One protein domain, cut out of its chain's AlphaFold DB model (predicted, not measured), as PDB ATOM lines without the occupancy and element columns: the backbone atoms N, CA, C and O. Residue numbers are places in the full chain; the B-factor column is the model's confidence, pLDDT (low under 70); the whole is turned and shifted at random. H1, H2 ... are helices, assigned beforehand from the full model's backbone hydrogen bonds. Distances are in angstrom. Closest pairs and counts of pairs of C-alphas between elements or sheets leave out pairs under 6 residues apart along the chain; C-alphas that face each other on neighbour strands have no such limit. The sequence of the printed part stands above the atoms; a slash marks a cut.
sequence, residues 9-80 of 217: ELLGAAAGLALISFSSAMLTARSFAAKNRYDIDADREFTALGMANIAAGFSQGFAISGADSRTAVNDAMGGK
ATOM      1  N   GLU A   9       9.150  -5.736  42.915       83.69
ATOM      2  CA  GLU A   9      10.034  -4.848  42.151       83.69
ATOM      3  C   GLU A   9      11.146  -5.637  41.444       83.69
ATOM      4  O   GLU A   9      11.398  -5.442  40.253       83.69
ATOM      5  N   LEU A  10      11.742  -6.608  42.145       86.62
ATOM      6  CA  LEU A  10      12.753  -7.512  41.594       86.62
ATOM      7  C   LEU A  10      12.200  -8.364  40.450       86.62
ATOM      8  O   LEU A  10      12.879  -8.522  39.439       86.62
ATOM      9  N   LEU A  11      10.976  -8.887  40.576       87.88
ATOM     10  CA  LEU A  11      10.331  -9.661  39.514       87.88
ATOM     11  C   LEU A  11      10.077  -8.810  38.267       87.88
ATOM     12  O   LEU A  11      10.360  -9.266  37.160       87.88
ATOM     13  N   GLY A  12       9.602  -7.571  38.434       84.94
ATOM     14  CA  GLY A  12       9.406  -6.644  37.319       84.94
ATOM     15  C   GLY A  12      10.717  -6.318  36.598       84.94
ATOM     16  O   GLY A  12      10.803  -6.428  35.373       84.94
ATOM     17  N   ALA A  13      11.766  -5.989  37.356       84.44
ATOM     18  CA  ALA A  13      13.090  -5.715  36.803       84.44
ATOM     19  C   ALA A  13      13.708  -6.951  36.123       84.44
ATOM     20  O   ALA A  13      14.279  -6.834  35.037       84.44
ATOM     21  N   ALA A  14      13.562  -8.137  36.721       88.50
ATOM     22  CA  ALA A  14      14.058  -9.396  36.170       88.50
ATOM     23  C   ALA A  14      13.342  -9.778  34.868       88.50
ATOM     24  O   ALA A  14      14.002 -10.171  33.908       88.50
ATOM     25  N   ALA A  15      12.016  -9.615  34.800       87.50
ATOM     26  CA  ALA A  15      11.246  -9.862  33.583       87.50
ATOM     27  C   ALA A  15      11.678  -8.928  32.444       87.50
ATOM     28  O   ALA A  15      11.898  -9.375  31.317       87.50
ATOM     29  N   GLY A  16      11.872  -7.641  32.748       85.31
ATOM     30  CA  GLY A  16      12.386  -6.675  31.783       85.31
ATOM     31  C   GLY A  16      13.802  -7.012  31.303       85.31
ATOM     32  O   GLY A  16      14.067  -7.002  30.102       85.31
ATOM     33  N   LEU A  17      14.700  -7.390  32.219       87.88
ATOM     34  CA  LEU A  17      16.061  -7.822  31.883       87.88
ATOM     35  C   LEU A  17      16.070  -9.086  31.021       87.88
ATOM     36  O   LEU A  17      16.852  -9.159  30.074       87.88
ATOM     37  N   ALA A  18      15.208 -10.058  31.323       89.81
ATOM     38  CA  ALA A  18      15.077 -11.288  30.550       89.81
ATOM     39  C   ALA A  18      14.608 -10.995  29.120       89.81
ATOM     40  O   ALA A  18      15.213 -11.491  28.170       89.81
ATOM     41  N   LEU A  19      13.594 -10.136  28.963       87.12
ATOM     42  CA  LEU A  19      13.101  -9.708  27.655       87.12
ATOM     43  C   LEU A  19      14.207  -9.016  26.846       87.12
ATOM     44  O   LEU A  19      14.495  -9.432  25.728       87.12
ATOM     45  N   ILE A  20      14.874  -8.016  27.432       85.06
ATOM     46  CA  ILE A  20      15.956  -7.263  26.777       85.06
ATOM     47  C   ILE A  20      17.103  -8.187  26.370       85.06
ATOM     48  O   ILE A  20      17.559  -8.149  25.226       85.06
ATOM     49  N   SER A  21      17.569  -9.018  27.304       89.00
ATOM     50  CA  SER A  21      18.733  -9.879  27.089       89.00
ATOM     51  C   SER A  21      18.442 -10.931  26.028       89.00
ATOM     52  O   SER A  21      19.265 -11.144  25.140       89.00
ATOM     53  N   PHE A  22      17.252 -11.540  26.058       91.00
ATOM     54  CA  PHE A  22      16.858 -12.515  25.050       91.00
ATOM     55  C   PHE A  22      16.643 -11.876  23.680       91.00
ATOM     56  O   PHE A  22      17.179 -12.374  22.694       91.00
ATOM     57  N   SER A  23      15.915 -10.757  23.595       87.44
ATOM     58  CA  SER A  23      15.702 -10.061  22.324       87.44
ATOM     59  C   SER A  23      17.026  -9.633  21.690       87.44
ATOM     60  O   SER A  23      17.236  -9.878  20.504       87.44
ATOM     61  N   SER A  24      17.940  -9.059  22.476       84.94
ATOM     62  CA  SER A  24      19.267  -8.664  21.994       84.94
ATOM     63  C   SER A  24      20.092  -9.873  21.550       84.94
ATOM     64  O   SER A  24      20.617  -9.873  20.440       84.94
ATOM     65  N   ALA A  25      20.175 -10.924  22.373       89.69
ATOM     66  CA  ALA A  25      20.931 -12.127  22.036       89.69
ATOM     67  C   ALA A  25      20.385 -12.813  20.775       89.69
ATOM     68  O   ALA A  25      21.158 -13.204  19.903       89.69
ATOM     69  N   MET A  26      19.059 -12.906  20.643       91.62
ATOM     70  CA  MET A  26      18.407 -13.565  19.513       91.62
ATOM     71  C   MET A  26      18.581 -12.790  18.205       91.62
ATOM     72  O   MET A  26      18.773 -13.405  17.158       91.62
ATOM     73  N   LEU A  27      18.542 -11.451  18.239       87.69
ATOM     74  CA  LEU A  27      18.821 -10.621  17.060       87.69
ATOM     75  C   LEU A  27      20.230 -10.884  16.528       87.69
ATOM     76  O   LEU A  27      20.415 -11.129  15.333       87.69
ATOM     77  N   THR A  28      21.208 -10.901  17.426       88.12
ATOM     78  CA  THR A  28      22.601 -11.189  17.090       88.12
ATOM     79  C   THR A  28      22.752 -12.606  16.566       88.12
ATOM     80  O   THR A  28      23.306 -12.800  15.485       88.12
ATOM     81  N   ALA A  29      22.192 -13.593  17.264       90.38
ATOM     82  CA  ALA A  29      22.253 -14.985  16.848       90.38
ATOM     83  C   ALA A  29      21.661 -15.164  15.438       90.38
ATOM     84  O   ALA A  29      22.341 -15.689  14.556       90.38
ATOM     85  N   ARG A  30      20.451 -14.644  15.174       91.06
ATOM     86  CA  ARG A  30      19.804 -14.700  13.847       91.06
ATOM     87  C   ARG A  30      20.630 -14.024  12.752       91.06
ATOM     88  O   ARG A  30      20.695 -14.549  11.644       91.06
ATOM     89  N   SER A  31      21.272 -12.896  13.052       87.62
ATOM     90  CA  SER A  31      22.145 -12.196  12.104       87.62
ATOM     91  C   SER A  31      23.337 -13.067  11.679       87.62
ATOM     92  O   SER A  31      23.593 -13.243  10.484       87.62
ATOM     93  N   PHE A  32      24.022 -13.696  12.640       88.69
ATOM     94  CA  PHE A  32      25.144 -14.596  12.347       88.69
ATOM     95  C   PHE A  32      24.706 -15.923  11.714       88.69
ATOM     96  O   PHE A  32      25.417 -16.433  10.850       88.69
ATOM     97  N   ALA A  33      23.533 -16.445  12.070       90.38
ATOM     98  CA  ALA A  33      22.928 -17.614  11.433       90.38
ATOM     99  C   ALA A  33      22.631 -17.389   9.957       90.38
ATOM    100  O   ALA A  33      23.037 -18.190   9.117       90.38
ATOM    101  N   ALA A  34      22.004 -16.259   9.625       90.50
ATOM    102  CA  ALA A  34      21.754 -15.879   8.242       90.50
ATOM    103  C   ALA A  34      23.067 -15.718   7.457       90.50
ATOM    104  O   ALA A  34      23.180 -16.202   6.330       90.50
ATOM    105  N   LYS A  35      24.087 -15.092   8.066       87.19
ATOM    106  CA  LYS A  35      25.413 -14.915   7.456       87.19
ATOM    107  C   LYS A  35      26.118 -16.249   7.182       87.19
ATOM    108  O   LYS A  35      26.658 -16.443   6.095       87.19
ATOM    109  N   ASN A  36      26.115 -17.156   8.156       88.19
ATOM    110  CA  ASN A  36      26.860 -18.417   8.116       88.19
ATOM    111  C   ASN A  36      26.023 -19.625   7.660       88.19
ATOM    112  O   ASN A  36      26.548 -20.733   7.594       88.19
ATOM    113  N   ARG A  37      24.751 -19.408   7.304       90.88
ATOM    114  CA  ARG A  37      23.814 -20.405   6.760       90.88
ATOM    115  C   ARG A  37      23.579 -21.602   7.684       90.88
ATOM    116  O   ARG A  37      23.642 -22.749   7.247       90.88
ATOM    117  N   TYR A  38      23.302 -21.325   8.951       91.50
ATOM    118  CA  TYR A  38      22.837 -22.327   9.910       91.50
ATOM    119  C   TYR A  38      21.500 -21.906  10.519       91.50
ATOM    120  O   TYR A  38      21.146 -20.729  10.484       91.50
ATOM    121  N   ASP A  39      20.769 -22.861  11.086       91.94
ATOM    122  CA  ASP A  39      19.484 -22.609  11.739       91.94
ATOM    123  C   ASP A  39      19.641 -22.398  13.246       91.94
ATOM    124  O   ASP A  39      20.545 -22.943  13.884       91.94
ATOM    125  N   ILE A  40      18.732 -21.609  13.824       92.88
ATOM    126  CA  ILE A  40      18.662 -21.363  15.267       92.88
ATOM    127  C   ILE A  40      17.288 -21.748  15.783       92.88
ATOM    128  O   ILE A  40      16.264 -21.323  15.247       92.88
ATOM    129  N   ASP A  41      17.299 -22.472  16.895       94.81
ATOM    130  CA  ASP A  41      16.131 -22.768  17.708       94.81
ATOM    131  C   ASP A  41      16.010 -21.739  18.846       94.81
ATOM    132  O   ASP A  41      16.869 -21.650  19.725       94.81
ATOM    133  N   ALA A  42      14.940 -20.942  18.810       93.19
ATOM    134  CA  ALA A  42      14.698 -19.878  19.779       93.19
ATOM    135  C   ALA A  42      14.456 -20.412  21.201       93.19
ATOM    136  O   ALA A  42      14.919 -19.795  22.162       93.19
ATOM    137  N   ASP A  43      13.783 -21.556  21.341       95.31
ATOM    138  CA  ASP A  43      13.465 -22.142  22.647       95.31
ATOM    139  C   ASP A  43      14.739 -22.662  23.314       95.31
ATOM    140  O   ASP A  43      14.950 -22.513  24.525       95.31
ATOM    141  N   ARG A  44      15.650 -23.210  22.501       94.56
ATOM    142  CA  ARG A  44      16.962 -23.662  22.962       94.56
ATOM    143  C   ARG A  44      17.854 -22.501  23.397       94.56
ATOM    144  O   ARG A  44      18.479 -22.601  24.452       94.56
ATOM    145  N   GLU A  45      17.895 -21.409  22.634       93.88
ATOM    146  CA  GLU A  45      18.634 -20.195  23.011       93.88
ATOM    147  C   GLU A  45      18.067 -19.562  24.290       93.88
ATOM    148  O   GLU A  45      18.824 -19.185  25.187       93.88
ATOM    149  N   PHE A  46      16.736 -19.510  24.429       94.12
ATOM    150  CA  PHE A  46      16.087 -18.992  25.636       94.12
ATOM    151  C   PHE A  46      16.435 -19.836  26.866       94.12
ATOM    152  O   PHE A  46      16.834 -19.305  27.905       94.12
ATOM    153  N   THR A  47      16.359 -21.162  26.729       95.44
ATOM    154  CA  THR A  47      16.709 -22.098  27.803       95.44
ATOM    155  C   THR A  47      18.187 -21.985  28.182       95.44
ATOM    156  O   THR A  47      18.520 -21.946  29.367       95.44
ATOM    157  N   ALA A  48      19.088 -21.879  27.199       93.69
ATOM    158  CA  ALA A  48      20.519 -21.706  27.439       93.69
ATOM    159  C   ALA A  48      20.824 -20.397  28.184       93.69
ATOM    160  O   ALA A  48      21.560 -20.409  29.173       93.69
ATOM    161  N   LEU A  49      20.212 -19.286  27.764       94.44
ATOM    162  CA  LEU A  49      20.361 -17.986  28.419       94.44
ATOM    163  C   LEU A  49      19.815 -18.002  29.855       94.44
ATOM    164  O   LEU A  49      20.441 -17.444  30.762       94.44
ATOM    165  N   GLY A  50      18.679 -18.670  30.077       94.56
ATOM    166  CA  GLY A  50      18.088 -18.855  31.402       94.56
ATOM    167  C   GLY A  50      19.000 -19.652  32.335       94.56
ATOM    168  O   GLY A  50      19.308 -19.195  33.436       94.56
ATOM    169  N   MET A  51      19.510 -20.800  31.877       95.38
ATOM    170  CA  MET A  51      20.458 -21.611  32.653       95.38
ATOM    171  C   MET A  51      21.753 -20.850  32.961       95.38
ATOM    172  O   MET A  51      22.245 -20.914  34.089       95.38
ATOM    173  N   ALA A  52      22.281 -20.085  31.999       93.75
ATOM    174  CA  ALA A  52      23.463 -19.253  32.207       93.75
ATOM    175  C   ALA A  52      23.236 -18.188  33.294       93.75
ATOM    176  O   ALA A  52      24.096 -17.989  34.150       93.75
ATOM    177  N   ASN A  53      22.065 -17.545  33.310       94.31
ATOM    178  CA  ASN A  53      21.711 -16.552  34.328       94.31
ATOM    179  C   ASN A  53      21.471 -17.172  35.713       94.31
ATOM    180  O   ASN A  53      21.863 -16.582  36.717       94.31
ATOM    181  N   ILE A  54      20.896 -18.376  35.787       94.19
ATOM    182  CA  ILE A  54      20.769 -19.113  37.053       94.19
ATOM    183  C   ILE A  54      22.162 -19.432  37.620       94.19
ATOM    184  O   ILE A  54      22.431 -19.154  38.789       94.19
ATOM    185  N   ALA A  55      23.071 -19.953  36.789       94.50
ATOM    186  CA  ALA A  55      24.451 -20.230  37.189       94.50
ATOM    187  C   ALA A  55      25.203 -18.957  37.626       94.50
ATOM    188  O   ALA A  55      25.939 -18.977  38.618       94.50
ATOM    189  N   ALA A  56      24.977 -17.836  36.933       93.19
ATOM    190  CA  ALA A  56      25.514 -16.532  37.310       93.19
ATOM    191  C   ALA A  56      25.001 -16.088  38.686       93.19
ATOM    192  O   ALA A  56      25.805 -15.702  39.532       93.19
ATOM    193  N   GLY A  57      23.699 -16.226  38.949       91.88
ATOM    194  CA  GLY A  57      23.092 -15.887  40.238       91.88
ATOM    195  C   GLY A  57      23.699 -16.664  41.412       91.88
ATOM    196  O   GLY A  57      24.021 -16.067  42.438       91.88
ATOM    197  N   PHE A  58      23.946 -17.970  41.248       93.50
ATOM    198  CA  PHE A  58      24.639 -18.777  42.266       93.50
ATOM    199  C   PHE A  58      26.101 -18.367  42.478       93.50
ATOM    200  O   PHE A  58      26.628 -18.513  43.578       93.50
ATOM    201  N   SER A  59      26.739 -17.822  41.444       92.38
ATOM    202  CA  SER A  59      28.134 -17.373  41.480       92.38
ATOM    203  C   SER A  59      28.288 -15.914  41.934       92.38
ATOM    204  O   SER A  59      29.374 -15.357  41.802       92.38
ATOM    205  N   GLN A  60      27.214 -15.278  42.428       89.19
ATOM    206  CA  GLN A  60      27.157 -13.840  42.747       89.19
ATOM    207  C   GLN A  60      27.481 -12.927  41.547       89.19
ATOM    208  O   GLN A  60      27.963 -11.806  41.705       89.19
ATOM    209  N   GLY A  61      27.229 -13.417  40.334       87.62
ATOM    210  CA  GLY A  61      27.416 -12.689  39.089       87.62
ATOM    211  C   GLY A  61      26.241 -11.774  38.748       87.62
ATOM    212  O   GLY A  61      25.131 -11.912  39.262       87.62
ATOM    213  N   PHE A  62      26.493 -10.842  37.831       89.44
ATOM    214  CA  PHE A  62      25.450 -10.029  37.211       89.44
ATOM    215  C   PHE A  62      24.683 -10.824  36.148       89.44
ATOM    216  O   PHE A  62      25.162 -11.847  35.656       89.44
ATOM    217  N   ALA A  63      23.506 -10.318  35.767       88.38
ATOM    218  CA  ALA A  63      22.751 -10.863  34.646       88.38
ATOM    219  C   ALA A  63      23.603 -10.858  33.364       88.38
ATOM    220  O   ALA A  63      24.272  -9.872  33.044       88.38
ATOM    221  N   ILE A  64      23.579 -11.975  32.645       89.25
ATOM    222  CA  ILE A  64      24.376 -12.209  31.441       89.25
ATOM    223  C   ILE A  64      23.463 -12.115  30.216       89.25
ATOM    224  O   ILE A  64      22.325 -12.583  30.234       89.25
ATOM    225  N   SER A  65      23.996 -11.546  29.135       87.69
ATOM    226  CA  SER A  65      23.365 -11.463  27.815       87.69
ATOM    227  C   SER A  65      24.339 -11.917  26.716       87.69
ATOM    228  O   SER A  65      25.519 -12.180  26.980       87.69
ATOM    229  N   GLY A  66      23.853 -11.985  25.475       81.94
ATOM    230  CA  GLY A  66      24.693 -12.110  24.283       81.94
ATOM    231  C   GLY A  66      25.620 -10.899  24.113       81.94
ATOM    232  O   GLY A  66      25.320  -9.803  24.580       81.94
ATOM    233  N   ALA A  67      26.777 -11.097  23.471       84.06
ATOM    234  CA  ALA A  67      27.776 -10.045  23.281       84.06
ATOM    235  C   ALA A  67      28.169  -9.876  21.810       84.06
ATOM    236  O   ALA A  67      29.096 -10.528  21.326       84.06
ATOM    237  N   ASP A  68      27.505  -8.940  21.140       82.88
ATOM    238  CA  ASP A  68      27.603  -8.686  19.700       82.88
ATOM    239  C   ASP A  68      29.042  -8.468  19.236       82.88
ATOM    240  O   ASP A  68      29.514  -9.142  18.321       82.88
ATOM    241  N   SER A  69      29.786  -7.592  19.917       82.69
ATOM    242  CA  SER A  69      31.170  -7.274  19.555       82.69
ATOM    243  C   SER A  69      32.108  -8.480  19.679       82.69
ATOM    244  O   SER A  69      32.974  -8.670  18.830       82.69
ATOM    245  N   ARG A  70      31.938  -9.328  20.706       85.38
ATOM    246  CA  ARG A  70      32.783 -10.524  20.898       85.38
ATOM    247  C   ARG A  70      32.449 -11.605  19.877       85.38
ATOM    248  O   ARG A  70      33.361 -12.218  19.327       85.38
ATOM    249  N   THR A  71      31.164 -11.801  19.592       86.62
ATOM    250  CA  THR A  71      30.707 -12.730  18.556       86.62
ATOM    251  C   THR A  71      31.193 -12.295  17.174       86.62
ATOM    252  O   THR A  71      31.687 -13.130  16.426       86.62
ATOM    253  N   ALA A  72      31.158 -10.993  16.867       84.50
ATOM    254  CA  ALA A  72      31.675 -10.448  15.611       84.50
ATOM    255  C   ALA A  72      33.180 -10.671  15.439       84.50
ATOM    256  O   ALA A  72      33.619 -11.080  14.366       84.50
ATOM    257  N   VAL A  73      33.971 -10.448  16.494       86.62
ATOM    258  CA  VAL A  73      35.413 -10.735  16.465       86.62
ATOM    259  C   VAL A  73      35.661 -12.233  16.288       86.62
ATOM    260  O   VAL A  73      36.468 -12.613  15.448       86.62
ATOM    261  N   ASN A  74      34.950 -13.091  17.023       89.31
ATOM    262  CA  ASN A  74      35.079 -14.542  16.892       89.31
ATOM    263  C   ASN A  74      34.764 -15.032  15.467       89.31
ATOM    264  O   ASN A  74      35.517 -15.821  14.900       89.31
ATOM    265  N   ASP A  75      33.679 -14.535  14.876       87.00
ATOM    266  CA  ASP A  75      33.274 -14.849  13.505       87.00
ATOM    267  C   ASP A  75      34.313 -14.364  12.479       87.00
ATOM    268  O   ASP A  75      34.716 -15.121  11.597       87.00
ATOM    269  N   ALA A  76      34.839 -13.144  12.645       85.00
ATOM    270  CA  ALA A  76      35.898 -12.601  11.791       85.00
ATOM    271  C   ALA A  76      37.215 -13.391  11.891       85.00
ATOM    272  O   ALA A  76      37.942 -13.502  10.906       85.00
ATOM    273  N   MET A  77      37.514 -13.959  13.063       89.88
ATOM    274  CA  MET A  77      38.669 -14.838  13.278       89.88
ATOM    275  C   MET A  77      38.414 -16.288  12.829       89.88
ATOM    276  O   MET A  77      39.296 -17.136  12.955       89.88
ATOM    277  N   GLY A  78      37.228 -16.593  12.288       88.62
ATOM    278  CA  GLY A  78      36.884 -17.912  11.764       88.62
ATOM    279  C   GLY A  78      36.563 -18.952  12.838       88.62
ATOM    280  O   GLY A  78      36.785 -20.142  12.613       88.62
ATOM    281  N   GLY A  79      36.059 -18.538  14.005       88.56
ATOM    282  CA  GLY A  79      35.630 -19.449  15.064       88.56
ATOM    283  C   GLY A  79      34.450 -20.327  14.636       88.56
ATOM    284  O   GLY A  79      33.395 -19.823  14.267       88.56
ATOM    285  N   LYS A  80      34.611 -21.655  14.710       87.00
ATOM    286  CA  LYS A  80      33.610 -22.635  14.224       87.00
ATOM    287  C   LYS A  80      32.950 -23.479  15.315       87.00
ATOM    288  O   LYS A  80      32.101 -24.308  15.008       87.00
TER     289      LYS A  80
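Overview. This is residues 9 to 80 of the 217 residues of the protein "SulP family inorganic anion transporter" of Deefgea sp. CFH1-16 (UniProt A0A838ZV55). One long helix, H1, makes the longest axis, and H2 folds back from its end and crosses it obliquely near its middle. The short helix H3 lies near the later half of H1 and runs the same way, apart from H2. The printed part has 72 residues with three named helices, in the order H1, H2, H3, and no named strand; its class is all helix. It is only just compact, close to loose, with a radius of gyration of the C-alphas of 13.4 A, and it is elongated, spanning 40 by 21 by 17 A.

Arrangement. Start with H1, residues 9 to 36, the longest helix. Look at its residues 22 to 26, where it touches H2, residues 42 to 58, which meets it with residues 42 to 49 alone. The closest C-alphas of the two are those of Phe 22 and Phe 46, 6.5 A apart. Their lines stand at a steep tilt of 49 degrees, and they run opposite ways. Next look at H3, residues 68 to 76, which is close to H1 but not clearly touching. Their closest C-alphas, those of Thr 28 and Asp 68, are 6.2 A apart; the tilt is shallow, 21 degrees, the same way. H2 and H3 are apart. In H1, H2 and H3 every O i to N i+4 pair is within hydrogen-bond range.

Along the chain. Find C-alpha 9 at (10.034, -4.848, 42.151); from there H1 runs 40.3 A to C-alpha 36 at (26.860, -18.417, 8.116). H2 covers 24.6 A from C-alpha 42 to C-alpha 58. H3 covers 12.1 A and ends at C-alpha 76, (35.898, -12.601, 11.791).

Size, cuts and confidence. The two C-alphas farthest apart, those of Glu 9 and Gly 78, are 42.6 A apart. The printed part has no cut. The link from H1 to H2 is tight, with 5 residues, and that from H2 to H3 is short, with 9. The mean pLDDT of the printed part is 89.4, and no printed residue is under 70.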